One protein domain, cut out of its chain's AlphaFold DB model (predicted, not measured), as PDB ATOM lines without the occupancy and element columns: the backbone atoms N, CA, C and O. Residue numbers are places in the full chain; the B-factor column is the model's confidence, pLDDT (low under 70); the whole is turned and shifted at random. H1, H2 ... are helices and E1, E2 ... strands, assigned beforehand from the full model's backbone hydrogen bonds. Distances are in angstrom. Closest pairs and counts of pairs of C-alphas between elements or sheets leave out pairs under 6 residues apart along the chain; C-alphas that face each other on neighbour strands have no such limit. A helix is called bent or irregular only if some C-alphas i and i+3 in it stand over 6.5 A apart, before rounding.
ATOM      1  N   ALA A  40     232.458 263.870 246.634       93.56
ATOM      2  CA  ALA A  40     233.435 263.294 247.549       93.56
ATOM      3  C   ALA A  40     234.778 264.021 247.426       93.56
ATOM      4  O   ALA A  40     235.389 264.075 246.348       93.56
ATOM      5  N   VAL A  41     235.233 264.583 248.542       95.31
ATOM      6  CA  VAL A  41     236.444 265.403 248.620       95.31
ATOM      7  C   VAL A  41     237.351 264.899 249.735       95.31
ATOM      8  O   VAL A  41     236.884 264.471 250.789       95.31
ATOM      9  N   MET A  42     238.663 264.945 249.506       96.62
ATOM     10  CA  MET A  42     239.658 264.469 250.460       96.62
ATOM     11  C   MET A  42     240.781 265.484 250.622       96.62
ATOM     12  O   MET A  42     241.223 266.135 249.668       96.62
ATOM     13  N   SER A  43     241.252 265.610 251.855       97.88
ATOM     14  CA  SER A  43     242.416 266.423 252.168       97.88
ATOM     15  C   SER A  43     243.149 265.839 253.361       97.88
ATOM     16  O   SER A  43     242.555 265.247 254.262       97.88
ATOM     17  N   GLN A  44     244.458 266.002 253.340       98.38
ATOM     18  CA  GLN A  44     245.336 265.753 254.455       98.38
ATOM     19  C   GLN A  44     246.022 267.068 254.788       98.38
ATOM     20  O   GLN A  44     246.563 267.727 253.907       98.38
ATOM     21  N   VAL A  45     245.978 267.448 256.060       98.62
ATOM     22  CA  VAL A  45     246.731 268.584 256.594       98.62
ATOM     23  C   VAL A  45     247.745 268.022 257.579       98.62
ATOM     24  O   VAL A  45     247.429 267.129 258.373       98.62
ATOM     25  N   ARG A  46     248.983 268.510 257.515       98.06
ATOM     26  CA  ARG A  46     250.059 268.116 258.424       98.06
ATOM     27  C   ARG A  46     250.856 269.321 258.881       98.06
ATOM     28  O   ARG A  46     251.165 270.192 258.075       98.06
ATOM     29  N   ILE A  47     251.229 269.310 260.154       98.19
ATOM     30  CA  ILE A  47     252.176 270.238 260.767       98.19
ATOM     31  C   ILE A  47     253.492 269.483 260.934       98.19
ATOM     32  O   ILE A  47     253.526 268.482 261.641       98.19
ATOM     33  N   GLY A  48     254.543 269.929 260.249       96.00
ATOM     34  CA  GLY A  48     255.896 269.381 260.340       96.00
ATOM     35  C   GLY A  48     256.622 269.791 261.627       96.00
ATOM     36  O   GLY A  48     256.207 270.738 262.301       96.00
ATOM     37  N   PRO A  49     257.739 269.121 261.971       92.56
ATOM     38  CA  PRO A  49     258.509 269.428 263.180       92.56
ATOM     39  C   PRO A  49     259.205 270.793 263.121       92.56
ATOM     40  O   PRO A  49     259.540 271.368 264.151       92.56
ATOM     41  N   ASP A  50     259.390 271.331 261.919       91.31
ATOM     42  CA  ASP A  50     259.873 272.683 261.639       91.31
ATOM     43  C   ASP A  50     258.748 273.738 261.636       91.31
ATOM     44  O   ASP A  50     258.987 274.914 261.357       91.31
ATOM     45  N   GLY A  51     257.510 273.328 261.931       93.06
ATOM     46  CA  GLY A  51     256.327 274.178 261.901       93.06
ATOM     47  C   GLY A  51     255.795 274.465 260.497       93.06
ATOM     48  O   GLY A  51     254.901 275.306 260.371       93.06
ATOM     49  N   ARG A  52     256.304 273.796 259.452       96.19
ATOM     50  CA  ARG A  52     255.735 273.904 258.103       96.19
ATOM     51  C   ARG A  52     254.393 273.193 258.031       96.19
ATOM     52  O   ARG A  52     254.257 272.060 258.488       96.19
ATOM     53  N   ILE A  53     253.413 273.827 257.407       98.12
ATOM     54  CA  ILE A  53     252.104 273.236 257.153       98.12
ATOM     55  C   ILE A  53     252.074 272.732 255.715       98.12
ATOM     56  O   ILE A  53     252.285 273.495 254.774       98.12
ATOM     57  N   THR A  54     251.789 271.446 255.542       98.38
ATOM     58  CA  THR A  54     251.670 270.811 254.226       98.38
ATOM     59  C   THR A  54     250.261 270.286 254.016       98.38
ATOM     60  O   THR A  54     249.676 269.713 254.941       98.38
ATOM     61  N   ILE A  55     249.743 270.439 252.800       98.50
ATOM     62  CA  ILE A  55     248.452 269.897 252.378       98.50
ATOM     63  C   ILE A  55     248.673 268.882 251.262       98.50
ATOM     64  O   ILE A  55     249.413 269.154 250.321       98.50
ATOM     65  N   VAL A  56     247.975 267.750 251.325       98.19
ATOM     66  CA  VAL A  56     247.810 266.838 250.188       98.19
ATOM     67  C   VAL A  56     246.321 266.698 249.891       98.19
ATOM     68  O   VAL A  56     245.532 266.474 250.804       98.19
ATOM     69  N   THR A  57     245.902 266.825 248.633       97.25
ATOM     70  CA  THR A  57     244.482 266.725 248.245       97.25
ATOM     71  C   THR A  57     244.291 266.028 246.899       97.25
ATOM     72  O   THR A  57     245.153 266.082 246.022       97.25
ATOM     73  N   ASN A  58     243.126 265.399 246.710       95.44
ATOM     74  CA  ASN A  58     242.713 264.854 245.415       95.44
ATOM     75  C   ASN A  58     242.152 265.917 244.457       95.44
ATOM     76  O   ASN A  58     241.878 265.605 243.298       95.44
ATOM     77  N   ASN A  59     241.991 267.162 244.909       95.00
ATOM     78  CA  ASN A  59     241.651 268.274 244.032       95.00
ATOM     79  C   ASN A  59     242.818 268.558 243.077       95.00
ATOM     80  O   ASN A  59     243.932 268.782 243.534       95.00
ATOM     81  N   VAL A  60     242.574 268.558 241.768       93.88
ATOM     82  CA  VAL A  60     243.568 268.859 240.730       93.88
ATOM     83  C   VAL A  60     243.570 270.354 240.424       93.88
ATOM     84  O   VAL A  60     242.549 270.900 239.993       93.88
ATOM     85  N   ASP A  61     244.719 271.015 240.565       91.00
ATOM     86  CA  ASP A  61     244.900 272.364 240.028       91.00
ATOM     87  C   ASP A  61     245.272 272.302 238.542       91.00
ATOM     88  O   ASP A  61     246.281 271.725 238.141       91.00
ATOM     89  N   MET A  62     244.431 272.896 237.706       88.56
ATOM     90  CA  MET A  62     244.620 273.025 236.263       88.56
ATOM     91  C   MET A  62     244.757 274.494 235.832       88.56
ATOM     92  O   MET A  62     244.647 274.804 234.643       88.56
ATOM     93  N   GLY A  63     245.031 275.388 236.790       86.88
ATOM     94  CA  GLY A  63     245.198 276.828 236.598       86.88
ATOM     95  C   GLY A  63     244.072 277.674 237.187       86.88
ATOM     96  O   GLY A  63     244.096 278.890 237.031       86.88
ATOM     97  N   GLN A  64     243.085 277.062 237.844       87.81
ATOM     98  CA  GLN A  64     242.010 277.767 238.546       87.81
ATOM     99  C   GLN A  64     242.433 278.282 239.931       87.81
ATOM    100  O   GLN A  64     241.664 279.001 240.567       87.81
ATOM    101  N   GLY A  65     243.626 277.908 240.409       89.44
ATOM    102  CA  GLY A  65     244.178 278.357 241.689       89.44
ATOM    103  C   GLY A  65     243.668 277.567 242.891       89.44
ATOM    104  O   GLY A  65     243.506 278.123 243.978       89.44
ATOM    105  N   ALA A  66     243.404 276.271 242.706       90.81
ATOM    106  CA  ALA A  66     243.037 275.378 243.797       90.81
ATOM    107  C   ALA A  66     244.128 275.319 244.875       90.81
ATOM    108  O   ALA A  66     243.798 275.420 246.053       90.81
ATOM    109  N   ALA A  67     245.406 275.218 244.495       92.25
ATOM    110  CA  ALA A  67     246.508 275.123 245.451       92.25
ATOM    111  C   ALA A  67     246.547 276.339 246.393       92.25
ATOM    112  O   ALA A  67     246.537 276.191 247.615       92.25
ATOM    113  N   THR A  68     246.474 277.545 245.824       91.94
ATOM    114  CA  THR A  68     246.401 278.801 246.582       91.94
ATOM    115  C   THR A  68     245.161 278.857 247.468       91.94
ATOM    116  O   THR A  68     245.252 279.249 248.627       91.94
ATOM    117  N   ALA A  69     243.996 278.453 246.954       93.00
ATOM    118  CA  ALA A  69     242.764 278.468 247.734       93.00
ATOM    119  C   ALA A  69     242.830 277.506 248.934       93.00
ATOM    120  O   ALA A  69     242.448 277.892 250.034       93.00
ATOM    121  N   HIS A  70     243.379 276.299 248.752       95.38
ATOM    122  CA  HIS A  70     243.632 275.348 249.839       95.38
ATOM    123  C   HIS A  70     244.601 275.915 250.883       95.38
ATOM    124  O   HIS A  70     244.338 275.790 252.078       95.38
ATOM    125  N   ALA A  71     245.668 276.594 250.449       95.25
ATOM    126  CA  ALA A  71     246.643 277.206 251.350       95.25
ATOM    127  C   ALA A  71     246.009 278.204 252.327       95.25
ATOM    128  O   ALA A  71     246.406 278.268 253.488       95.25
ATOM    129  N   LEU A  72     245.010 278.961 251.868       94.44
ATOM    130  CA  LEU A  72     244.313 279.963 252.675       94.44
ATOM    131  C   LEU A  72     243.386 279.338 253.729       94.44
ATOM    132  O   LEU A  72     243.124 279.969 254.752       94.44
ATOM    133  N   MET A  73     242.900 278.109 253.521       93.38
ATOM    134  CA  MET A  73     241.906 277.482 254.410       93.38
ATOM    135  C   MET A  73     242.446 277.159 255.797       93.38
ATOM    136  O   MET A  73     241.694 277.146 256.770       93.38
ATOM    137  N   THR A  74     243.753 276.936 255.922       94.62
ATOM    138  CA  THR A  74     244.363 276.639 257.220       94.62
ATOM    139  C   THR A  74     244.453 277.867 258.113       94.62
ATOM    140  O   THR A  74     244.554 277.710 259.325       94.62
ATOM    141  N   SER A  75     244.384 279.082 257.558       93.25
ATOM    142  CA  SER A  75     244.596 280.326 258.310       93.25
ATOM    143  C   SER A  75     243.621 280.505 259.469       93.25
ATOM    144  O   SER A  75     244.025 280.934 260.545       93.25
ATOM    145  N   LYS A  76     242.357 280.107 259.286       90.44
ATOM    146  CA  LYS A  76     241.320 280.232 260.312       90.44
ATOM    147  C   LYS A  76     241.614 279.364 261.538       90.44
ATOM    148  O   LYS A  76     241.532 279.851 262.659       90.44
ATOM    149  N   ALA A  77     241.942 278.092 261.326       94.38
ATOM    150  CA  ALA A  77     242.145 277.136 262.415       94.38
ATOM    151  C   ALA A  77     243.587 277.151 262.950       94.38
ATOM    152  O   ALA A  77     243.811 277.037 264.151       94.38
ATOM    153  N   LEU A  78     244.576 277.316 262.069       95.56
ATOM    154  CA  LEU A  78     246.004 277.184 262.381       95.56
ATOM    155  C   LEU A  78     246.732 278.539 262.461       95.56
ATOM    156  O   LEU A  78     247.937 278.571 262.693       95.56
ATOM    157  N   GLY A  79     246.038 279.656 262.229       93.19
ATOM    158  CA  GLY A  79     246.587 281.012 262.349       93.19
ATOM    159  C   GLY A  79     247.507 281.460 261.222       93.19
ATOM    160  O   GLY A  79     248.031 282.573 261.261       93.19
ATOM    161  N   ARG A  80     247.739 280.599 260.226       94.44
ATOM    162  CA  ARG A  80     248.586 280.877 259.063       94.44
ATOM    163  C   ARG A  80     248.231 279.991 257.870       94.44
ATOM    164  O   ARG A  80     247.606 278.936 258.012       94.44
ATOM    165  N   ASN A  81     248.663 280.427 256.692       96.31
ATOM    166  CA  ASN A  81     248.505 279.673 255.452       96.31
ATOM    167  C   ASN A  81     249.422 278.444 255.428       96.31
ATOM    168  O   ASN A  81     250.471 278.439 256.079       96.31
ATOM    169  N   ALA A  82     249.038 277.438 254.642       97.31
ATOM    170  CA  ALA A  82     249.910 276.312 254.345       97.31
ATOM    171  C   ALA A  82     251.117 276.744 253.503       97.31
ATOM    172  O   ALA A  82     251.004 277.619 252.643       97.31
ATOM    173  N   ASP A  83     252.263 276.116 253.753       97.12
ATOM    174  CA  ASP A  83     253.529 276.421 253.088       97.12
ATOM    175  C   ASP A  83     253.734 275.597 251.808       97.12
ATOM    176  O   ASP A  83     254.484 276.018 250.929       97.12
ATOM    177  N   ASP A  84     253.109 274.419 251.713       97.00
ATOM    178  CA  ASP A  84     253.181 273.542 250.541       97.00
ATOM    179  C   ASP A  84     251.869 272.778 250.318       97.00
ATOM    180  O   ASP A  84     251.194 272.385 251.275       97.00
ATOM    181  N   ILE A  85     251.499 272.595 249.050       96.94
ATOM    182  CA  ILE A  85     250.217 272.026 248.639       96.94
ATOM    183  C   ILE A  85     250.442 271.080 247.458       96.94
ATOM    184  O   ILE A  85     250.649 271.516 246.326       96.94
ATOM    185  N   ASP A  86     250.327 269.780 247.720       97.06
ATOM    186  CA  ASP A  86     250.365 268.728 246.707       97.06
ATOM    187  C   ASP A  86     248.935 268.410 246.238       97.06
ATOM    188  O   ASP A  86     248.068 267.982 247.010       97.06
ATOM    189  N   THR A  87     248.670 268.661 244.957       95.62
ATOM    190  CA  THR A  87     247.334 268.564 244.352       95.62
ATOM    191  C   THR A  87     247.225 267.336 243.453       95.62
ATOM    192  O   THR A  87     248.209 266.848 242.902       95.62
ATOM    193  N   GLY A  88     246.008 266.822 243.271       94.75
ATOM    194  CA  GLY A  88     245.738 265.691 242.383       94.75
ATOM    195  C   GLY A  88     246.273 264.341 242.868       94.75
ATOM    196  O   GLY A  88     246.483 263.442 242.054       94.75
ATOM    197  N   ARG A  89     246.492 264.173 244.175       95.62
ATOM    198  CA  ARG A  89     246.981 262.919 244.766       95.62
ATOM    199  C   ARG A  89     245.817 262.060 245.230       95.62
ATOM    200  O   ARG A  89     244.881 262.555 245.850       95.62
ATOM    201  N   THR A  90     245.876 260.760 244.962       93.12
ATOM    202  CA  THR A  90     244.806 259.822 245.365       93.12
ATOM    203  C   THR A  90     245.332 258.649 246.181       93.12
ATOM    204  O   THR A  90     244.617 258.075 246.996       93.12
ATOM    205  N   GLU A  91     246.603 258.315 246.002       94.12
ATOM    206  CA  GLU A  91     247.242 257.116 246.523       94.12
ATOM    207  C   GLU A  91     247.358 257.152 248.045       94.12
ATOM    208  O   GLU A  91     247.085 256.146 248.698       94.12
ATOM    209  N   ILE A  92     247.692 258.318 248.606       94.50
ATOM    210  CA  ILE A  92     247.837 258.521 250.053       94.50
ATOM    211  C   ILE A  92     246.528 258.244 250.810       94.50
ATOM    212  O   ILE A  92     246.547 257.763 251.936       94.50
ATOM    213  N   PHE A  93     245.374 258.474 250.176       97.12
ATOM    214  CA  PHE A  93     244.066 258.315 250.813       97.12
ATOM    215  C   PHE A  93     243.598 256.861 250.907       97.12
ATOM    216  O   PHE A  93     242.578 256.580 251.536       97.12
ATOM    217  N   ARG A  94     244.355 255.905 250.350       95.69
ATOM    218  CA  ARG A  94     244.099 254.470 250.567       95.69
ATOM    219  C   ARG A  94     244.199 254.083 252.044       95.69
ATOM    220  O   ARG A  94     243.551 253.122 252.452       95.69
ATOM    221  N   GLU A  95     244.922 254.867 252.843       96.50
ATOM    222  CA  GLU A  95     245.009 254.713 254.300       96.50
ATOM    223  C   GLU A  95     243.650 254.839 255.001       96.50
ATOM    224  O   GLU A  95     243.435 254.195 256.025       96.50
ATOM    225  N   LEU A  96     242.687 255.573 254.424       97.69
ATOM    226  CA  LEU A  96     241.324 255.668 254.963       97.69
ATOM    227  C   LEU A  96     240.528 254.361 254.826       97.69
ATOM    228  O   LEU A  96     239.481 254.223 255.463       97.69
ATOM    229  N   LYS A  97     241.005 253.413 254.004       97.25
ATOM    230  CA  LYS A  97     240.393 252.096 253.742       97.25
ATOM    231  C   LYS A  97     238.906 252.176 253.385       97.25
ATOM    232  O   LYS A  97     238.112 251.335 253.805       97.25
ATOM    233  N   LEU A  98     238.536 253.205 252.623       97.31
ATOM    234  CA  LEU A  98     237.154 253.460 252.230       97.31
ATOM    235  C   LEU A  98     236.612 252.364 251.315       97.31
ATOM    236  O   LEU A  98     237.293 251.886 250.406       97.31
ATOM    237  N   VAL A  99     235.348 252.016 251.536       96.00
ATOM    238  CA  VAL A  99     234.587 251.079 250.713       96.00
ATOM    239  C   VAL A  99     233.503 251.865 249.985       96.00
ATOM    240  O   VAL A  99     232.504 252.265 250.580       96.00
ATOM    241  N   GLY A 100     233.725 252.087 248.691       93.62
ATOM    242  CA  GLY A 100     232.782 252.772 247.813       93.62
ATOM    243  C   GLY A 100     231.617 251.887 247.377       93.62
ATOM    244  O   GLY A 100     231.780 250.678 247.199       93.62
ATOM    245  N   GLY A 101     230.461 252.497 247.121       91.81
ATOM    246  CA  GLY A 101     229.370 251.861 246.386       91.81
ATOM    247  C   GLY A 101     227.981 252.272 246.858       91.81
ATOM    248  O   GLY A 101     227.765 252.590 248.023       91.81
ATOM    249  N   PHE A 102     227.009 252.186 245.951       90.06
ATOM    250  CA  PHE A 102     225.614 252.567 246.209       90.06
ATOM    251  C   PHE A 102     224.808 251.519 246.988       90.06
ATOM    252  O   PHE A 102     223.655 251.755 247.322       90.06
ATOM    253  N   LYS A 103     225.387 250.350 247.288       91.81
ATOM    254  CA  LYS A 103     224.771 249.414 248.233       91.81
ATOM    255  C   LYS A 103     225.052 249.904 249.650       91.81
ATOM    256  O   LYS A 103     226.193 249.826 250.102       91.81
ATOM    257  N   GLU A 104     224.004 250.367 250.320       91.19
ATOM    258  CA  GLU A 104     224.077 250.927 251.670       91.19
ATOM    259  C   GLU A 104     224.669 249.938 252.676       91.19
ATOM    260  O   GLU A 104     224.259 248.778 252.766       91.19
ATOM    261  N   GLN A 105     225.650 250.414 253.444       93.00
ATOM    262  CA  GLN A 105     226.287 249.671 254.532       93.00
ATOM    263  C   GLN A 105     226.440 250.581 255.761       93.00
ATOM    264  O   GLN A 105     227.561 250.906 256.150       93.00
ATOM    265  N   PRO A 106     225.334 251.014 256.394       88.12
ATOM    266  CA  PRO A 106     225.378 251.999 257.478       88.12
ATOM    267  C   PRO A 106     226.169 251.521 258.706       88.12
ATOM    268  O   PRO A 106     226.746 252.339 259.417       88.12
ATOM    269  N   ALA A 107     226.250 250.204 258.926       92.88
ATOM    270  CA  ALA A 107     227.040 249.604 260.001       92.88
ATOM    271  C   ALA A 107     228.558 249.596 259.733       92.88
ATOM    272  O   ALA A 107     229.338 249.369 260.651       92.88
ATOM    273  N   ASN A 108     228.993 249.815 258.487       96.00
ATOM    274  CA  ASN A 108     230.406 249.863 258.133       96.00
ATOM    275  C   ASN A 108     230.911 251.316 258.254       96.00
ATOM    276  O   ASN A 108     230.516 252.160 257.441       96.00
ATOM    277  N   PRO A 109     231.808 251.642 259.207       95.81
ATOM    278  CA  PRO A 109     232.317 253.005 259.387       95.81
ATOM    279  C   PRO A 109     233.173 253.489 258.208       95.81
ATOM    280  O   PRO A 109     233.429 254.682 258.091       95.81
ATOM    281  N   ARG A 110     233.592 252.581 257.318       96.31
ATOM    282  CA  ARG A 110     234.392 252.875 256.122       96.31
ATOM    283  C   ARG A 110     233.567 252.970 254.845       96.31
ATOM    284  O   ARG A 110     234.118 253.267 253.788       96.31
ATOM    285  N   TRP A 111     232.263 252.707 254.912       96.31
ATOM    286  CA  TRP A 111     231.398 252.835 253.746       96.31
ATOM    287  C   TRP A 111     231.125 254.303 253.416       96.31
ATOM    288  O   TRP A 111     230.784 255.091 254.304       96.31
ATOM    289  N   THR A 112     231.225 254.639 252.135       94.50
ATOM    290  CA  THR A 112     230.796 255.920 251.569       94.50
ATOM    291  C   THR A 112     230.234 255.684 250.162       94.50
ATOM    292  O   THR A 112     230.710 254.777 249.471       94.50
ATOM    293  N   PRO A 113     229.225 256.442 249.692       92.19
ATOM    294  CA  PRO A 113     228.681 256.235 248.350       92.19
ATOM    295  C   PRO A 113     229.735 256.393 247.247       92.19
ATOM    296  O   PRO A 113     229.791 255.585 246.319       92.19
ATOM    297  N   ILE A 114     230.596 257.408 247.368       92.50
ATOM    298  CA  ILE A 114     231.644 257.749 246.399       92.50
ATOM    299  C   ILE A 114     232.931 258.048 247.164       92.50
ATOM    300  O   ILE A 114     232.896 258.810 248.119       92.50
ATOM    301  N   VAL A 115     234.054 257.465 246.730       94.50
ATOM    302  CA  VAL A 115     235.371 257.618 247.386       94.50
ATOM    303  C   VAL A 115     236.152 258.821 246.849       94.50
ATOM    304  O   VAL A 115     236.921 259.454 247.563       94.50
ATOM    305  N   TRP A 116     236.008 259.135 245.562       90.25
ATOM    306  CA  TRP A 116     236.641 260.305 244.964       90.25
ATOM    307  C   TRP A 116     235.858 260.803 243.758       90.25
ATOM    308  O   TRP A 116     235.325 260.025 242.963       90.25
ATOM    309  N   ASN A 117     235.874 262.119 243.576       89.69
ATOM    310  CA  ASN A 117     235.404 262.776 242.368       89.69
ATOM    311  C   ASN A 117     236.587 263.373 241.594       89.69
ATOM    312  O   ASN A 117     237.647 263.664 242.141       89.69
ATOM    313  N   SER A 118     236.392 263.587 240.296       90.69
ATOM    314  CA  SER A 118     237.252 264.459 239.489       90.69
ATOM    315  C   SER A 118     236.990 265.930 239.834       90.69
ATOM    316  O   SER A 118     235.835 266.283 240.079       90.69
ATOM    317  N   THR A 119     237.983 266.815 239.723       92.69
ATOM    318  CA  THR A 119     237.763 268.274 239.766       92.69
ATOM    319  C   THR A 119     236.885 268.719 238.590       92.69
ATOM    320  O   THR A 119     237.349 268.807 237.456       92.69
ATOM    321  N   LYS A 120     235.588 268.949 238.844       90.00
ATOM    322  CA  LYS A 120     234.573 269.299 237.829       90.00
ATOM    323  C   LYS A 120     233.382 270.053 238.426       90.00
ATOM    324  O   LYS A 120     233.345 270.324 239.627       90.00
ATOM    325  N   ALA A 121     232.393 270.336 237.571       88.00
ATOM    326  CA  ALA A 121     231.069 270.856 237.923       88.00
ATOM    327  C   ALA A 121     231.111 272.142 238.752       88.00
ATOM    328  O   ALA A 121     230.180 272.448 239.497       88.00
ATOM    329  N   THR A 122     232.221 272.881 238.667       85.81
ATOM    330  CA  THR A 122     232.414 274.118 239.408       85.81
ATOM    331  C   THR A 122     232.222 273.896 240.915       85.81
ATOM    332  O   THR A 122     231.969 274.834 241.650       85.81
ATOM    333  N   ALA A 123     232.397 272.658 241.405       83.88
ATOM    334  CA  ALA A 123     232.304 272.325 242.826       83.88
ATOM    335  C   ALA A 123     233.222 273.245 243.648       83.88
ATOM    336  O   ALA A 123     232.832 273.736 244.706       83.88
ATOM    337  N   GLY A 124     234.389 273.552 243.060       75.12
ATOM    338  CA  GLY A 124     235.244 274.690 243.385       75.12
ATOM    339  C   GLY A 124     235.440 274.913 244.881       75.12
ATOM    340  O   GLY A 124     235.572 273.968 245.659       75.12
ATOM    341  N   VAL A 125     235.443 276.189 245.262       73.12
ATOM    342  CA  VAL A 125     235.665 276.641 246.639       73.12
ATOM    343  C   VAL A 125     234.617 276.120 247.630       73.12
ATOM    344  O   VAL A 125     234.969 275.784 248.750       73.12
ATOM    345  N   GLY A 126     233.356 275.964 247.216       74.06
ATOM    346  CA  GLY A 126     232.262 275.556 248.107       74.06
ATOM    347  C   GLY A 126     232.205 274.060 248.446       74.06
ATOM    348  O   GLY A 126     231.354 273.647 249.237       74.06
ATOM    349  N   ARG A 127     233.054 273.224 247.830       87.81
ATOM    350  CA  ARG A 127     233.130 271.774 248.102       87.81
ATOM    351  C   ARG A 127     234.545 271.325 248.427       87.81
ATOM    352  O   ARG A 127     234.760 270.725 249.470       87.81
ATOM    353  N   TRP A 128     235.513 271.627 247.563       91.56
ATOM    354  CA  TRP A 128     236.875 271.098 247.702       91.56
ATOM    355  C   TRP A 128     237.587 271.605 248.953       91.56
ATOM    356  O   TRP A 128     238.319 270.856 249.596       91.56
ATOM    357  N   LEU A 129     237.355 272.865 249.316       92.94
ATOM    358  CA  LEU A 129     238.031 273.491 250.448       92.94
ATOM    359  C   LEU A 129     237.533 272.979 251.798       92.94
ATOM    360  O   LEU A 129     238.333 272.885 252.726       92.94
ATOM    361  N   HIS A 130     236.271 272.540 251.871       94.38
ATOM    362  CA  HIS A 130     235.661 271.982 253.081       94.38
ATOM    363  C   HIS A 130     236.511 270.865 253.689       94.38
ATOM    364  O   HIS A 130     236.754 270.844 254.890       94.38
ATOM    365  N   ALA A 131     237.051 269.977 252.851       95.75
ATOM    366  CA  ALA A 131     237.939 268.907 253.292       95.75
ATOM    367  C   ALA A 131     239.162 269.425 254.073       95.75
ATOM    368  O   ALA A 131     239.574 268.849 255.076       95.75
ATOM    369  N   THR A 132     239.744 270.530 253.609       97.25
ATOM    370  CA  THR A 132     240.925 271.142 254.234       97.25
ATOM    371  C   THR A 132     240.550 271.910 255.490       97.25
ATOM    372  O   THR A 132     241.251 271.802 256.489       97.25
ATOM    373  N   GLU A 133     239.428 272.631 255.463       96.19
ATOM    374  CA  GLU A 133     238.892 273.316 256.640       96.19
ATOM    375  C   GLU A 133     238.613 272.325 257.778       96.19
ATOM    376  O   GLU A 133     239.032 272.562 258.908       96.19
ATOM    377  N   GLN A 134     237.975 271.187 257.483       97.75
ATOM    378  CA  GLN A 134     237.690 270.154 258.484       97.75
ATOM    379  C   GLN A 134     238.966 269.485 259.006       97.75
ATOM    380  O   GLN A 134     239.108 269.316 260.212       97.75
ATOM    381  N   ALA A 135     239.924 269.142 258.138       98.38
ATOM    382  CA  ALA A 135     241.200 268.575 258.582       98.38
ATOM    383  C   ALA A 135     241.990 269.554 259.475       98.38
ATOM    384  O   ALA A 135     242.577 269.145 260.477       98.38
ATOM    385  N   ALA A 136     241.974 270.849 259.150       98.25
ATOM    386  CA  ALA A 136     242.600 271.880 259.971       98.25
ATOM    387  C   ALA A 136     241.879 272.065 261.321       98.25
ATOM    388  O   ALA A 136     242.544 272.212 262.344       98.25
ATOM    389  N   ASP A 137     240.544 272.003 261.348       98.06
ATOM    390  CA  ASP A 137     239.754 272.050 262.588       98.06
ATOM    391  C   ASP A 137     240.021 270.836 263.493       98.06
ATOM    392  O   ASP A 137     240.214 270.999 264.698       98.06
ATOM    393  N   VAL A 138     240.137 269.631 262.916       98.56
ATOM    394  CA  VAL A 138     240.553 268.425 263.652       98.56
ATOM    395  C   VAL A 138     241.904 268.659 264.327       98.56
ATOM    396  O   VAL A 138     242.019 268.454 265.534       98.56
ATOM    397  N   LEU A 139     242.920 269.135 263.595       98.44
ATOM    398  CA  LEU A 139     244.236 269.435 264.177       98.44
ATOM    399  C   LEU A 139     244.161 270.508 265.266       98.44
ATOM    400  O   LEU A 139     244.814 270.390 266.302       98.44
ATOM    401  N   PHE A 140     243.360 271.549 265.055       98.25
ATOM    402  CA  PHE A 140     243.219 272.619 266.030       98.25
ATOM    403  C   PHE A 140     242.684 272.091 267.370       98.25
ATOM    404  O   PHE A 140     243.295 272.305 268.419       98.25
ATOM    405  N   LYS A 141     241.590 271.329 267.328       97.75
ATOM    406  CA  LYS A 141     240.904 270.837 268.528       97.75
ATOM    407  C   LYS A 141     241.625 269.679 269.209       97.75
ATOM    408  O   LYS A 141     241.692 269.641 270.436       97.75
ATOM    409  N   THR A 142     242.164 268.745 268.428       97.56
ATOM    410  CA  THR A 142     242.760 267.497 268.943       97.56
ATOM    411  C   THR A 142     244.253 267.622 269.241       97.56
ATOM    412  O   THR A 142     244.785 266.824 270.005       97.56
ATOM    413  N   ALA A 143     244.929 268.636 268.690       96.75
ATOM    414  CA  ALA A 143     246.376 268.781 268.809       96.75
ATOM    415  C   ALA A 143     246.806 270.145 269.359       96.75
ATOM    416  O   ALA A 143     247.442 270.217 270.413       96.75
ATOM    417  N   ILE A 144     246.435 271.236 268.678       97.06
ATOM    418  CA  ILE A 144     246.899 272.586 269.029       97.06
ATOM    419  C   ILE A 144     246.382 273.004 270.400       97.06
ATOM    420  O   ILE A 144     247.170 273.474 271.216       97.06
ATOM    421  N   MET A 145     245.093 272.814 270.685       96.69
ATOM    422  CA  MET A 145     244.528 273.195 271.980       96.69
ATOM    423  C   MET A 145     245.160 272.421 273.150       96.69
ATOM    424  O   MET A 145     245.591 273.065 274.110       96.69
ATOM    425  N   PRO A 146     245.311 271.082 273.101       95.50
ATOM    426  CA  PRO A 146     246.082 270.351 274.108       95.50
ATOM    427  C   PRO A 146     247.534 270.832 274.264       95.50
ATOM    428  O   PRO A 146     248.005 270.982 275.393       95.50
ATOM    429  N   ALA A 147     248.233 271.125 273.162       96.50
ATOM    430  CA  ALA A 147     249.597 271.655 273.206       96.50
ATOM    431  C   ALA A 147     249.660 273.050 273.843       96.50
ATOM    432  O   ALA A 147     250.485 273.296 274.720       96.50
ATOM    433  N   ALA A 148     248.751 273.947 273.464       96.75
ATOM    434  CA  ALA A 148     248.665 275.293 274.013       96.75
ATOM    435  C   ALA A 148     248.384 275.270 275.519       96.75
ATOM    436  O   ALA A 148     249.080 275.929 276.287       96.75
ATOM    437  N   ARG A 149     247.437 274.433 275.966       95.50
ATOM    438  CA  ARG A 149     247.154 274.226 277.396       95.50
ATOM    439  C   ARG A 149     248.373 273.699 278.151       95.50
ATOM    440  O   ARG A 149     248.610 274.117 279.279       95.50
ATOM    441  N   SER A 150     249.164 272.815 277.541       94.88
ATOM    442  CA  SER A 150     250.423 272.358 278.139       94.88
ATOM    443  C   SER A 150     251.430 273.498 278.305       94.88
ATOM    444  O   SER A 150     251.987 273.669 279.389       94.88
ATOM    445  N   LEU A 151     251.623 274.306 277.261       95.88
ATOM    446  CA  LEU A 151     252.576 275.419 277.252       95.88
ATOM    447  C   LEU A 151     252.167 276.562 278.195       95.88
ATOM    448  O   LEU A 151     253.027 277.190 278.809       95.88
ATOM    449  N   TRP A 152     250.867 276.816 278.347       95.50
ATOM    450  CA  TRP A 152     250.327 277.784 279.305       95.50
ATOM    451  C   TRP A 152     250.299 277.277 280.754       95.50
ATOM    452  O   TRP A 152     250.244 278.082 281.684       95.50
ATOM    453  N   GLY A 153     250.373 275.961 280.959       91.75
ATOM    454  CA  GLY A 153     250.420 275.329 282.273       91.75
ATOM    455  C   GLY A 153     249.048 274.968 282.856       91.75
ATOM    456  O   GLY A 153     247.997 275.131 282.242       91.75
ATOM    457  N   ALA A 154     249.050 274.445 284.086       81.12
ATOM    458  CA  ALA A 154     247.894 273.765 284.685       81.12
ATOM    459  C   ALA A 154     246.620 274.627 284.822       81.12
ATOM    460  O   ALA A 154     245.515 274.090 284.821       81.12
ATOM    461  N   THR A 155     246.748 275.953 284.918       85.31
ATOM    462  CA  THR A 155     245.604 276.876 285.008       85.31
ATOM    463  C   THR A 155     244.835 277.007 283.692       85.31
ATOM    464  O   THR A 155     243.683 277.438 283.706       85.31
ATOM    465  N   ALA A 156     245.425 276.588 282.570       86.75
ATOM    466  CA  ALA A 156     244.828 276.667 281.242       86.75
ATOM    467  C   ALA A 156     243.859 275.516 280.920       86.75
ATOM    468  O   ALA A 156     243.263 275.500 279.847       86.75
ATOM    469  N   SER A 157     243.654 274.551 281.826       85.50
ATOM    470  CA  SER A 157     242.816 273.368 281.559       85.50
ATOM    471  C   SER A 157     241.363 273.699 281.190       85.50
ATOM    472  O   SER A 157     240.686 272.868 280.592       85.50
ATOM    473  N   LYS A 158     240.883 274.891 281.568       86.69
ATOM    474  CA  LYS A 158     239.528 275.383 281.290       86.69
ATOM    475  C   LYS A 158     239.403 276.180 279.989       86.69
ATOM    476  O   LYS A 158     238.277 276.422 279.587       86.69
ATOM    477  N   ILE A 159     240.514 276.579 279.364       91.25
ATOM    478  CA  ILE A 159     240.501 277.404 278.147       91.25
ATOM    479  C   ILE A 159     239.920 276.579 277.002       91.25
ATOM    480  O   ILE A 159     240.517 275.570 276.607       91.25
ATOM    481  N   GLY A 160     238.764 276.989 276.497       91.25
ATOM    482  CA  GLY A 160     238.068 276.417 275.355       91.25
ATOM    483  C   GLY A 160     238.641 276.868 274.013       91.25
ATOM    484  O   GLY A 160     239.590 277.643 273.924       91.25
ATOM    485  N   THR A 161     238.060 276.350 272.938       92.00
ATOM    486  CA  THR A 161     238.409 276.720 271.555       92.00
ATOM    487  C   THR A 161     237.972 278.139 271.185       92.00
ATOM    488  O   THR A 161     238.528 278.750 270.281       92.00
ATOM    489  N   GLU A 162     236.961 278.640 271.880       92.81
ATOM    490  CA  GLU A 162     236.321 279.942 271.738       92.81
ATOM    491  C   GLU A 162     237.036 281.047 272.523       92.81
ATOM    492  O   GLU A 162     236.855 282.224 272.224       92.81
ATOM    493  N   ASP A 163     237.883 280.664 273.480       94.56
ATOM    494  CA  ASP A 163     238.641 281.579 274.339       94.56
ATOM    495  C   ASP A 163     239.963 282.031 273.699       94.56
ATOM    496  O   ASP A 163     240.714 282.815 274.286       94.56
ATOM    497  N   VAL A 164     240.281 281.516 272.506       95.69
ATOM    498  CA  VAL A 164     241.562 281.748 271.844       95.69
ATOM    499  C   VAL A 164     241.406 282.433 270.497       95.69
ATOM    500  O   VAL A 164     240.422 282.264 269.779       95.69
ATOM    501  N   SER A 165     242.427 283.194 270.116       95.56
ATOM    502  CA  SER A 165     242.504 283.823 268.802       95.56
ATOM    503  C   SER A 165     243.930 283.833 268.272       95.56
ATOM    504  O   SER A 165     244.905 283.803 269.027       95.56
ATOM    505  N   TRP A 166     244.054 283.862 266.948       95.00
ATOM    506  CA  TRP A 166     245.336 284.007 266.276       95.00
ATOM    507  C   TRP A 166     245.623 285.481 266.000       95.00
ATOM    508  O   TRP A 166     244.803 286.176 265.404       95.00
ATOM    509  N   SER A 167     246.811 285.940 266.384       91.00
ATOM    510  CA  SER A 167     247.326 287.265 266.037       91.00
ATOM    511  C   SER A 167     248.811 287.163 265.710       91.00
ATOM    512  O   SER A 167     249.575 286.579 266.477       91.00
ATOM    513  N   GLU A 168     249.215 287.670 264.543       87.06
ATOM    514  CA  GLU A 168     250.612 287.671 264.075       87.06
ATOM    515  C   GLU A 168     251.312 286.294 264.176       87.06
ATOM    516  O   GLU A 168     252.475 286.179 264.566       87.06
ATOM    517  N   GLY A 169     250.590 285.212 263.854       88.19
ATOM    518  CA  GLY A 169     251.116 283.838 263.917       88.19
ATOM    519  C   GLY A 169     251.313 283.292 265.337       88.19
ATOM    520  O   GLY A 169     252.031 282.304 265.534       88.19
ATOM    521  N   ARG A 170     250.697 283.931 266.335       95.12
ATOM    522  CA  ARG A 170     250.690 283.505 267.735       95.12
ATOM    523  C   ARG A 170     249.272 283.189 268.189       95.12
ATOM    524  O   ARG A 170     248.345 283.926 267.859       95.12
ATOM    525  N   LEU A 171     249.120 282.118 268.959       96.62
ATOM    526  CA  LEU A 171     247.861 281.773 269.608       96.62
ATOM    527  C   LEU A 171     247.786 282.503 270.947       96.62
ATOM    528  O   LEU A 171     248.674 282.342 271.788       96.62
ATOM    529  N   ALA A 172     246.753 283.310 271.139       95.44
ATOM    530  CA  ALA A 172     246.541 284.110 272.336       95.44
ATOM    531  C   ALA A 172     245.259 283.685 273.057       95.44
ATOM    532  O   ALA A 172     244.298 283.267 272.418       95.44
ATOM    533  N   SER A 173     245.266 283.835 274.379       95.06
ATOM    534  CA  SER A 173     244.118 283.693 275.276       95.06
ATOM    535  C   SER A 173     244.248 284.745 276.372       95.06
ATOM    536  O   SER A 173     245.368 285.049 276.800       95.06
ATOM    537  N   ASP A 174     243.129 285.271 276.861       91.56
ATOM    538  CA  ASP A 174     243.138 286.281 277.921       91.56
ATOM    539  C   ASP A 174     243.840 285.772 279.189       91.56
ATOM    540  O   ASP A 174     243.545 284.693 279.701       91.56
ATOM    541  N   GLY A 175     244.787 286.561 279.703       89.12
ATOM    542  CA  GLY A 175     245.561 286.218 280.901       89.12
ATOM    543  C   GLY A 175     246.761 285.291 280.667       89.12
ATOM    544  O   GLY A 175     247.443 284.952 281.634       89.12
ATOM    545  N   PHE A 176     247.068 284.924 279.417       93.31
ATOM    546  CA  PHE A 176     248.193 284.049 279.076       93.31
ATOM    547  C   PHE A 176     249.143 284.674 278.047       93.31
ATOM    548  O   PHE A 176     248.754 285.496 277.220       93.31
ATOM    549  N   GLN A 177     250.420 284.279 278.090       92.88
ATOM    550  CA  GLN A 177     251.409 284.733 277.107       92.88
ATOM    551  C   GLN A 177     251.112 284.123 275.727       92.88
ATOM    552  O   GLN A 177     250.987 282.900 275.637       92.88
ATOM    553  N   PRO A 178     251.029 284.924 274.647       96.44
ATOM    554  CA  PRO A 178     250.784 284.398 273.308       96.44
ATOM    555  C   PRO A 178     251.873 283.420 272.856       96.44
ATOM    556  O   PRO A 178     253.066 283.723 272.937       96.44
ATOM    557  N   ILE A 179     251.467 282.263 272.336       96.75
ATOM    558  CA  ILE A 179     252.374 281.178 271.955       96.75
ATOM    559  C   ILE A 179     252.663 281.250 270.451       96.75
ATOM    560  O   ILE A 179     251.731 281.155 269.652       96.75
ATOM    561  N   PRO A 180     253.933 281.364 270.022       95.44
ATOM    562  CA  PRO A 180     254.290 281.258 268.610       95.44
ATOM    563  C   PRO A 180     253.938 279.886 268.028       95.44
ATOM    564  O   PRO A 180     254.184 278.862 268.665       95.44
ATOM    565  N   PHE A 181     253.475 279.849 266.776       95.50
ATOM    566  CA  PHE A 181     253.153 278.591 266.087       95.50
ATOM    567  C   PHE A 181     254.300 277.561 266.125       95.50
ATOM    568  O   PHE A 181     254.063 276.373 266.312       95.50
ATOM    569  N   ALA A 182     255.555 278.013 266.017       94.50
ATOM    570  CA  ALA A 182     256.726 277.138 266.092       94.50
ATOM    571  C   ALA A 182     256.868 276.424 267.452       94.50
ATOM    572  O   ALA A 182     257.279 275.268 267.496       94.50
ATOM    573  N   ALA A 183     256.497 277.085 268.555       95.81
ATOM    574  CA  ALA A 183     256.515 276.471 269.881       95.81
ATOM    575  C   ALA A 183     255.399 275.427 270.026       95.81
ATOM    576  O   ALA A 183     255.631 274.363 270.592       95.81
ATOM    577  N   ILE A 184     254.222 275.696 269.449       96.75
ATOM    578  CA  ILE A 184     253.129 274.720 269.369       96.75
ATOM    579  C   ILE A 184     253.597 273.496 268.586       96.75
ATOM    580  O   ILE A 184     253.498 272.387 269.098       96.75
ATOM    581  N   ALA A 185     254.161 273.688 267.390       96.69
ATOM    582  CA  ALA A 185     254.679 272.594 266.574       96.69
ATOM    583  C   ALA A 185     255.706 271.751 267.348       96.69
ATOM    584  O   ALA A 185     255.552 270.537 267.422       96.69
ATOM    585  N   ALA A 186     256.690 272.372 268.006       96.62
ATOM    586  CA  ALA A 186     257.663 271.650 268.828       96.62
ATOM    587  C   ALA A 186     257.000 270.814 269.941       96.62
ATOM    588  O   ALA A 186     257.367 269.654 270.145       96.62
ATOM    589  N   GLU A 187     255.986 271.367 270.613       96.88
ATOM    590  CA  GLU A 187     255.239 270.677 271.669       96.88
ATOM    591  C   GLU A 187     254.445 269.472 271.136       96.88
ATOM    592  O   GLU A 187     254.425 268.422 271.785       96.88
ATOM    593  N   LEU A 188     253.850 269.576 269.935       97.62
ATOM    594  CA  LEU A 188     253.145 268.458 269.287       97.62
ATOM    595  C   LEU A 188     254.058 267.234 269.160       97.62
ATOM    596  O   LEU A 188     253.673 266.122 269.522       97.62
ATOM    597  N   TYR A 189     255.289 267.442 268.694       97.25
ATOM    598  CA  TYR A 189     256.264 266.368 268.524       97.25
ATOM    599  C   TYR A 189     256.839 265.881 269.855       97.25
ATOM    600  O   TYR A 189     256.986 264.672 270.041       97.25
ATOM    601  N   ALA A 190     257.116 266.788 270.797       96.25
ATOM    602  CA  ALA A 190     257.644 266.436 272.115       96.25
ATOM    603  C   ALA A 190     256.685 265.528 272.901       96.25
ATOM    604  O   ALA A 190     257.122 264.591 273.574       96.25
ATOM    605  N   LYS A 191     255.375 265.770 272.783       95.38
ATOM    606  CA  LYS A 191     254.335 264.987 273.462       95.38
ATOM    607  C   LYS A 191     253.701 263.891 272.621       95.38
ATOM    608  O   LYS A 191     252.829 263.195 273.130       95.38
ATOM    609  N   LYS A 192     254.141 263.722 271.370       95.75
ATOM    610  CA  LYS A 192     253.543 262.786 270.406       95.75
ATOM    611  C   LYS A 192     252.031 262.999 270.249       95.75
ATOM    612  O   LYS A 192     251.268 262.042 270.203       95.75
ATOM    613  N   LEU A 193     251.604 264.258 270.191       97.19
ATOM    614  CA  LEU A 193     250.229 264.617 269.850       97.19
ATOM    615  C   LEU A 193     249.993 264.425 268.347       97.19
ATOM    616  O   LEU A 193     250.933 264.178 267.584       97.19
ATOM    617  N   VAL A 194     248.739 264.566 267.923       98.25
ATOM    618  CA  VAL A 194     248.368 264.519 266.505       98.25
ATOM    619  C   VAL A 194     249.139 265.581 265.708       98.25
ATOM    620  O   VAL A 194     249.158 266.758 266.051       98.25
ATOM    621  N   THR A 195     249.772 265.177 264.612       98.25
ATOM    622  CA  THR A 195     250.532 266.053 263.704       98.25
ATOM    623  C   THR A 195     249.967 266.056 262.290       98.25
ATOM    624  O   THR A 195     250.223 266.991 261.530       98.25
ATOM    625  N   SER A 196     249.161 265.054 261.926       98.50
ATOM    626  CA  SER A 196     248.442 265.020 260.654       98.50
ATOM    627  C   SER A 196     247.014 264.529 260.830       98.50
ATOM    628  O   SER A 196     246.780 263.554 261.536       98.50
ATOM    629  N   ALA A 197     246.083 265.177 260.133       98.69
ATOM    630  CA  ALA A 197     244.712 264.723 259.968       98.69
ATOM    631  C   ALA A 197     244.444 264.495 258.479       98.69
ATOM    632  O   ALA A 197     244.661 265.387 257.657       98.69
ATOM    633  N   MET A 198     243.979 263.297 258.143       98.56
ATOM    634  CA  MET A 198     243.537 262.899 256.813       98.56
ATOM    635  C   MET A 198     242.047 262.601 256.870       98.56
ATOM    636  O   MET A 198     241.607 261.800 257.694       98.56
ATOM    637  N   ILE A 199     241.275 263.228 255.988       98.38
ATOM    638  CA  ILE A 199     239.819 263.111 256.005       98.38
ATOM    639  C   ILE A 199     239.260 262.819 254.618       98.38
ATOM    640  O   ILE A 199     239.842 263.180 253.591       98.38
ATOM    641  N   HIS A 200     238.071 262.227 254.623       98.12
ATOM    642  CA  HIS A 200     237.143 262.223 253.500       98.12
ATOM    643  C   HIS A 200     235.843 262.904 253.933       98.12
ATOM    644  O   HIS A 200     235.405 262.729 255.072       98.12
ATOM    645  N   ALA A 201     235.255 263.696 253.038       96.56
ATOM    646  CA  ALA A 201     233.956 264.319 253.241       96.56
ATOM    647  C   ALA A 201     233.062 264.104 252.018       96.56
ATOM    648  O   ALA A 201     233.442 264.418 250.887       96.56
ATOM    649  N   PHE A 202     231.851 263.613 252.267       94.50
ATOM    650  CA  PHE A 202     230.819 263.412 251.258       94.50
ATOM    651  C   PHE A 202     229.687 264.440 251.398       94.50
ATOM    652  O   PHE A 202     229.126 264.622 252.484       94.50
ATOM    653  N   PHE A 203     229.333 265.089 250.286       91.12
ATOM    654  CA  PHE A 203     228.243 266.061 250.194       91.12
ATOM    655  C   PHE A 203     227.150 265.610 249.227       91.12
ATOM    656  O   PHE A 203     227.426 265.292 248.070       91.12
ATOM    657  N   SER A 204     225.900 265.712 249.677       88.69
ATOM    658  CA  SER A 204     224.701 265.583 248.848       88.69
ATOM    659  C   SER A 204     223.549 266.374 249.466       88.69
ATOM    660  O   SER A 204     222.877 265.892 250.371       88.69
ATOM    661  N   GLY A 205     223.367 267.635 249.066       83.56
ATOM    662  CA  GLY A 205     222.420 268.575 249.700       83.56
ATOM    663  C   GLY A 205     222.860 269.079 251.083       83.56
ATOM    664  O   GLY A 205     222.720 270.258 251.394       83.56
ATOM    665  N   ARG A 206     223.499 268.214 251.872       88.88
ATOM    666  CA  ARG A 206     224.217 268.510 253.118       88.88
ATOM    667  C   ARG A 206     225.526 267.718 253.174       88.88
ATOM    668  O   ARG A 206     225.788 266.882 252.313       88.88
ATOM    669  N   TRP A 207     226.343 267.955 254.192       92.62
ATOM    670  CA  TRP A 207     227.488 267.091 254.485       92.62
ATOM    671  C   TRP A 207     227.037 265.860 255.278       92.62
ATOM    672  O   TRP A 207     226.056 265.918 256.030       92.62
ATOM    673  N   VAL A 208     227.751 264.744 255.124       94.81
ATOM    674  CA  VAL A 208     227.748 263.715 256.168       94.81
ATOM    675  C   VAL A 208     228.381 264.312 257.418       94.81
ATOM    676  O   VAL A 208     229.377 265.029 257.340       94.81
ATOM    677  N   GLU A 209     227.793 264.009 258.567       97.00
ATOM    678  CA  GLU A 209     228.307 264.433 259.863       97.00
ATOM    679  C   GLU A 209     228.389 263.226 260.778       97.00
ATOM    680  O   GLU A 209     227.499 262.374 260.753       97.00
ATOM    681  N   ALA A 210     229.430 263.150 261.592       98.06
ATOM    682  CA  ALA A 210     229.566 262.097 262.580       98.06
ATOM    683  C   ALA A 210     230.419 262.567 263.752       98.06
ATOM    684  O   ALA A 210     231.205 263.509 263.629       98.06
ATOM    685  N   ASP A 211     230.255 261.883 264.874       98.50
ATOM    686  CA  ASP A 211     231.058 262.105 266.061       98.50
ATOM    687  C   ASP A 211     232.357 261.294 265.923       98.50
ATOM    688  O   ASP A 211     232.341 260.135 265.498       98.50
ATOM    689  N   TYR A 212     233.492 261.892 266.274       98.50
ATOM    690  CA  TYR A 212     234.782 261.206 266.329       98.50
ATOM    691  C   TYR A 212     235.443 261.497 267.670       98.50
ATOM    692  O   TYR A 212     235.319 262.602 268.195       98.50
ATOM    693  N   THR A 213     236.171 260.522 268.209       98.38
ATOM    694  CA  THR A 213     236.968 260.694 269.428       98.38
ATOM    695  C   THR A 213     238.435 260.476 269.099       98.38
ATOM    696  O   THR A 213     238.819 259.387 268.674       98.38
ATOM    697  N   VAL A 214     239.252 261.505 269.310       97.88
ATOM    698  CA  VAL A 214     240.702 261.478 269.087       97.88
ATOM    699  C   VAL A 214     241.381 261.956 270.359       97.88
ATOM    700  O   VAL A 214     241.128 263.068 270.811       97.88
ATOM    701  N   ASP A 215     242.200 261.100 270.966       95.06
ATOM    702  CA  ASP A 215     242.973 261.403 272.179       95.06
ATOM    703  C   ASP A 215     242.145 262.041 273.314       95.06
ATOM    704  O   ASP A 215     242.585 262.950 274.017       95.06
ATOM    705  N   GLY A 216     240.908 261.564 273.494       94.12
ATOM    706  CA  GLY A 216     239.979 262.050 274.522       94.12
ATOM    707  C   GLY A 216     239.199 263.317 274.150       94.12
ATOM    708  O   GLY A 216     238.337 263.735 274.920       94.12
ATOM    709  N   VAL A 217     239.446 263.903 272.977       95.62
ATOM    710  CA  VAL A 217     238.637 264.988 272.408       95.62
ATOM    711  C   VAL A 217     237.558 264.381 271.519       95.62
ATOM    712  O   VAL A 217     237.869 263.725 270.526       95.62
ATOM    713  N   THR A 218     236.294 264.611 271.872       97.56
ATOM    714  CA  THR A 218     235.140 264.211 271.060       97.56
ATOM    715  C   THR A 218     234.488 265.437 270.453       97.56
ATOM    716  O   THR A 218     234.160 266.373 271.181       97.56
ATOM    717  N   ASP A 219     234.265 265.413 269.144       97.81
ATOM    718  CA  ASP A 219     233.513 266.451 268.443       97.81
ATOM    719  C   ASP A 219     232.761 265.864 267.242       97.81
ATOM    720  O   ASP A 219     233.028 264.741 266.798       97.81
ATOM    721  N   ARG A 220     231.806 266.636 266.723       98.06
ATOM    722  CA  ARG A 220     231.004 266.308 265.553       98.06
ATOM    723  C   ARG A 220     231.525 267.067 264.341       98.06
ATOM    724  O   ARG A 220     231.261 268.256 264.165       98.06
ATOM    725  N   TRP A 221     232.227 266.355 263.468       98.06
ATOM    726  CA  TRP A 221     232.782 266.915 262.239       98.06
ATOM    727  C   TRP A 221     231.913 266.592 261.028       98.06
ATOM    728  O   TRP A 221     231.254 265.551 260.956       98.06
ATOM    729  N   LYS A 222     231.953 267.479 260.031       97.50
ATOM    730  CA  LYS A 222     231.224 267.339 258.762       97.50
ATOM    731  C   LYS A 222     232.029 266.513 257.755       97.50
ATOM    732  O   LYS A 222     232.321 266.975 256.652       97.50
ATOM    733  N   ILE A 223     232.456 265.333 258.190       97.81
ATOM    734  CA  ILE A 223     233.301 264.385 257.458       97.81
ATOM    735  C   ILE A 223     232.766 262.965 257.671       97.81
ATOM    736  O   ILE A 223     232.169 262.664 258.708       97.81
ATOM    737  N   ASP A 224     233.007 262.064 256.723       96.62
ATOM    738  CA  ASP A 224     232.565 260.663 256.783       96.62
ATOM    739  C   ASP A 224     233.700 259.651 256.968       96.62
ATOM    740  O   ASP A 224     233.411 258.471 257.186       96.62
ATOM    741  N   ALA A 225     234.961 260.098 256.955       98.25
ATOM    742  CA  ALA A 225     236.082 259.335 257.493       98.25
ATOM    743  C   ALA A 225     237.216 260.226 258.011       98.25
ATOM    744  O   ALA A 225     237.459 261.318 257.492       98.25
ATOM    745  N   LEU A 226     237.946 259.696 258.996       98.69
ATOM    746  CA  LEU A 226     239.103 260.325 259.624       98.69
ATOM    747  C   LEU A 226     240.210 259.292 259.874       98.69
ATOM    748  O   LEU A 226     239.954 258.158 260.299       98.69
ATOM    749  N   ALA A 227     241.447 259.714 259.639       98.56
ATOM    750  CA  ALA A 227     242.654 259.073 260.128       98.56
ATOM    751  C   ALA A 227     243.658 260.131 260.597       98.56
ATOM    752  O   ALA A 227     243.714 261.229 260.041       98.56
ATOM    753  N   VAL A 228     244.459 259.801 261.604       98.56
ATOM    754  CA  VAL A 228     245.436 260.724 262.202       98.56
ATOM    755  C   VAL A 228     246.828 260.104 262.287       98.56
ATOM    756  O   VAL A 228     246.958 258.885 262.317       98.56
ATOM    757  N   GLN A 229     247.868 260.935 262.319       97.88
ATOM    758  CA  GLN A 229     249.232 260.533 262.690       97.88
ATOM    759  C   GLN A 229     249.681 261.315 263.915       97.88
ATOM    760  O   GLN A 229     249.296 262.475 264.077       97.88
ATOM    761  N   HIS A 230     250.548 260.701 264.715       97.31
ATOM    762  CA  HIS A 230     251.080 261.264 265.952       97.31
ATOM    763  C   HIS A 230     252.583 261.492 265.843       97.31
ATOM    764  O   HIS A 230     253.336 260.594 265.468       97.31
ATOM    765  N   GLY A 231     253.052 262.690 266.197       92.69
ATOM    766  CA  GLY A 231     254.474 263.034 266.133       92.69
ATOM    767  C   GLY A 231     255.110 262.681 264.778       92.69
ATOM    768  O   GLY A 231     254.677 263.162 263.730       92.69
ATOM    769  N   ASN A 232     256.149 261.838 264.817       90.62
ATOM    770  CA  ASN A 232     256.882 261.331 263.647       90.62
ATOM    771  C   ASN A 232     256.463 259.906 263.233       90.62
ATOM    772  O   ASN A 232     257.182 259.252 262.476       90.62
ATOM    773  N   GLU A 233     255.359 259.379 263.763       91.81
ATOM    774  CA  GLU A 233     254.937 258.016 263.455       91.81
ATOM    775  C   GLU A 233     254.440 257.915 262.003       91.81
ATOM    776  O   GLU A 233     253.619 258.725 261.568       91.81
ATOM    777  N   PRO A 234     254.930 256.935 261.220       86.75
ATOM    778  CA  PRO A 234     254.618 256.863 259.795       86.75
ATOM    779  C   PRO A 234     253.214 256.314 259.513       86.75
ATOM    780  O   PRO A 234     252.678 256.528 258.429       86.75
ATOM    781  N   ALA A 235     252.620 255.581 260.457       92.94
ATOM    782  CA  ALA A 235     251.347 254.901 260.258       92.94
ATOM    783  C   ALA A 235     250.166 255.805 260.623       92.94
ATOM    784  O   ALA A 235     250.171 256.451 261.669       92.94
ATOM    785  N   TYR A 236     249.134 255.804 259.780       96.94
ATOM    786  CA  TYR A 236     247.860 256.431 260.106       96.94
ATOM    787  C   TYR A 236     247.044 255.544 261.052       96.94
ATOM    788  O   TYR A 236     246.833 254.357 260.795       96.94
ATOM    789  N   VAL A 237     246.529 256.145 262.121       97.81
ATOM    790  CA  VAL A 237     245.537 255.548 263.010       97.81
ATOM    791  C   VAL A 237     244.152 255.901 262.489       97.81
ATOM    792  O   VAL A 237     243.775 257.069 262.388       97.81
ATOM    793  N   LEU A 238     243.390 254.871 262.142       98.19
ATOM    794  CA  LEU A 238     242.021 254.996 261.664       98.19
ATOM    795  C   LEU A 238     241.068 255.286 262.826       98.19
ATOM    796  O   LEU A 238     241.023 254.524 263.788       98.19
ATOM    797  N   ILE A 239     240.265 256.343 262.703       98.44
ATOM    798  CA  ILE A 239     239.253 256.705 263.701       98.44
ATOM    799  C   ILE A 239     237.888 256.328 263.139       98.44
ATOM    800  O   ILE A 239     237.527 256.743 262.034       98.44
ATOM    801  N   ASP A 240     237.170 255.447 263.829       98.00
ATOM    802  CA  ASP A 240     235.828 255.042 263.418       98.00
ATOM    803  C   ASP A 240     234.820 256.131 263.786       98.00
ATOM    804  O   ASP A 240     234.807 256.642 264.906       98.00
ATOM    805  N   ARG A 241     233.965 256.472 262.821       97.00
ATOM    806  CA  ARG A 241     232.872 257.422 263.014       97.00
ATOM    807  C   ARG A 241     231.797 256.842 263.934       97.00
ATOM    808  O   ARG A 241     231.464 255.661 263.830       97.00
ATOM    809  N   GLN A 242     231.199 257.686 264.761       97.12
ATOM    810  CA  GLN A 242     230.124 257.339 265.691       97.12
ATOM    811  C   GLN A 242     228.893 258.212 265.420       97.12
ATOM    812  O   GLN A 242     229.010 259.329 264.922       97.12
ATOM    813  N   ASN A 243     227.697 257.684 265.698       96.38
ATOM    814  CA  ASN A 243     226.410 258.370 265.492       96.38
ATOM    815  C   ASN A 243     226.277 259.109 264.135       96.38
ATOM    816  O   ASN A 243     225.898 260.288 264.108       96.38
ATOM    817  N   PRO A 244     226.611 258.461 262.998       96.06
ATOM    818  CA  PRO A 244     226.731 259.168 261.736       96.06
ATOM    819  C   PRO A 244     225.360 259.547 261.167       96.06
ATOM    820  O   PRO A 244     224.446 258.727 261.073       96.06
ATOM    821  N   LEU A 245     225.242 260.784 260.699       94.12
ATOM    822  CA  LEU A 245     224.116 261.264 259.911       94.12
ATOM    823  C   LEU A 245     224.375 260.982 258.424       94.12
ATOM    824  O   LEU A 245     224.770 261.863 257.653       94.12
ATOM    825  N   LEU A 246     224.169 259.725 258.031       91.00
ATOM    826  CA  LEU A 246     224.372 259.240 256.662       91.00
ATOM    827  C   LEU A 246     223.204 259.604 255.737       91.00
ATOM    828  O   LEU A 246     222.156 260.077 256.177       91.00
ATOM    829  N   PHE A 247     223.410 259.384 254.443       84.38
ATOM    830  CA  PHE A 247     222.358 259.418 253.433       84.38
ATOM    831  C   PHE A 247     221.830 258.016 253.163       84.38
ATOM    832  O   PHE A 247     222.574 257.038 253.254       84.38
ATOM    833  N   THR A 248     220.570 257.949 252.748       83.25
ATOM    834  CA  THR A 248     220.089 256.834 251.927       83.25
ATOM    835  C   THR A 248     220.399 257.129 250.463       83.25
ATOM    836  O   THR A 248     220.530 258.285 250.055       83.25
ATOM    837  N   THR A 249     220.483 256.090 249.646       77.31
ATOM    838  CA  THR A 249     220.685 256.196 248.199       77.31
ATOM    839  C   THR A 249     219.572 257.022 247.558       77.31
ATOM    840  O   THR A 249     219.840 257.798 246.651       77.31
ATOM    841  N   GLU A 250     218.341 256.900 248.058       81.19
ATOM    842  CA  GLU A 250     217.184 257.685 247.616       81.19
ATOM    843  C   GLU A 250     217.325 259.176 247.970       81.19
ATOM    844  O   GLU A 250     217.349 260.017 247.071       81.19
ATOM    845  N   SER A 251     217.541 259.508 249.249       80.38
ATOM    846  CA  SER A 251     217.659 260.907 249.710       80.38
ATOM    847  C   SER A 251     218.857 261.650 249.107       80.38
ATOM    848  O   SER A 251     218.817 262.871 248.944       80.38
ATOM    849  N   MET A 252     219.916 260.923 248.732       79.50
ATOM    850  CA  MET A 252     221.052 261.473 247.993       79.50
ATOM    851  C   MET A 252     220.608 262.080 246.648       79.50
ATOM    852  O   MET A 252     220.996 263.195 246.306       79.50
ATOM    853  N   TRP A 253     219.754 261.390 245.886       77.00
ATOM    854  CA  TRP A 253     219.324 261.874 244.570       77.00
ATOM    855  C   TRP A 253     218.264 262.975 244.642       77.00
ATOM    856  O   TRP A 253     218.258 263.854 243.782       77.00
ATOM    857  N   GLU A 254     217.420 262.983 245.674       75.50
ATOM    858  CA  GLU A 254     216.384 264.012 245.864       75.50
ATOM    859  C   GLU A 254     216.960 265.410 246.130       75.50
ATOM    860  O   GLU A 254     216.373 266.419 245.736       75.50
ATOM    861  N   GLN A 255     218.125 265.488 246.779       66.69
ATOM    862  CA  GLN A 255     218.783 266.757 247.113       66.69
ATOM    863  C   GLN A 255     219.888 267.155 246.123       66.69
ATOM    864  O   GLN A 255     220.623 268.125 246.350       66.69
ATOM    865  N   ASN A 256     220.016 266.430 245.011       65.06
ATOM    866  CA  ASN A 256     221.008 266.725 243.990       65.06
ATOM    867  C   ASN A 256     220.690 268.073 243.300       65.06
ATOM    868  O   ASN A 256     219.563 268.330 242.881       65.06
TER     869      ASN A 256
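What this domain is: This is residues 40 to 256 of the 578 residues of an uncharacterized protein of Methyloceanibacter marginalis (UniProt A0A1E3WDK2). A twisted six-stranded sheet has the long arm H3a and H1 side by side over one face and short H2 on the other. H3 bends into a head of H3b, H4, H5 and the hairpin E4 and E5 at one end, while a small sheet, E8 E7 E11, packs on H3a and H6 lies at the other end. The 217 printed residues, with six named helices and eleven named strands, run E1 E2 H1 E3 H2 H3 H4 E4 E5 H5 E6 E7 E8 E9 E10 E11 H6, class mixed. The large sheet, order E3 E2 E1 E6 E9 E10, is mixed; the others are antiparallel. The whole is compact, with a radius of gyration of the C-alphas of 17.3 A and spans of 52 by 39 by 31 A.

Where its parts are: E1, residues 40 to 47, begins at C-alpha 40 (233.435, 263.294, 247.549) and is 24.0 A long. E2 is 53 to 57, H1 66 to 78, 18.9 A, E3 84 to 86 and H2 91 to 96. H3, 124 to 152, was assigned as one helix by its hydrogen bonds but is bent, C-alphas 142 and 145 being 6.7 A apart; its arms are H3a, 124 to 142, 27.6 A, and H3b, 145 to 152. H4 is 154 to 158, E4 164 to 167, E5 170 to 173, H5 181 to 190 and E6 194 to 204, 29.5 A. E7 is 209 to 214, E8 217 to 221, E9 225 to 230, E10 237 to 239, E11 242 to 245, and H6 249 to 254, ending at (216.384, 264.012, 245.864).

How they stand to each other: In the large sheet these backbone pairs are within hydrogen-bond range: N 45 and O 197 at 2.9 A between the antiparallel neighbours E1 and E6, N 44 and O 56 at 2.8 A in the hairpin E1 and E2, N 86 and O 55 at 2.8 A between the parallel neighbours E3 and E2, N 198 and O 227 at 2.8 A between the antiparallel neighbours E6 and E9, and N 237 and O 228 at 2.8 A in the hairpin E9 and E10. E2, H1 and E3 form a strand-helix-strand unit, parallel neighbours with a helix between, its crossover right-handed. H3a's height over this sheet is 7.3 A; H1, on the same face, touches it at Met 73 and Glu 133, C-alphas 5.6 A apart, and H2 is on the opposite face. H3b touches H5, about perpendicular at 80 degrees, closest C-alphas Ala 147 and Glu 187, 5.9 A. Every O i to N i+4 pair is within range in H3b and H5, against 4 of 9 in H1 (i+3: 7 of 10), 0 of 2 in H2 (3 of 3), 11 of 15 in H3a, 0 of 1 in H4 (0 of 2) and 1 of 2 in H6.

The domain as a whole: The C-alphas of Lys 103 and Gly 175, the two farthest apart, are 53.4 A apart. The printed part has no cut, and the link from H2 to H3, residues 97 to 123, is long. Mean pLDDT of the printed part is 93.5; residues 255 to 256 are under 70.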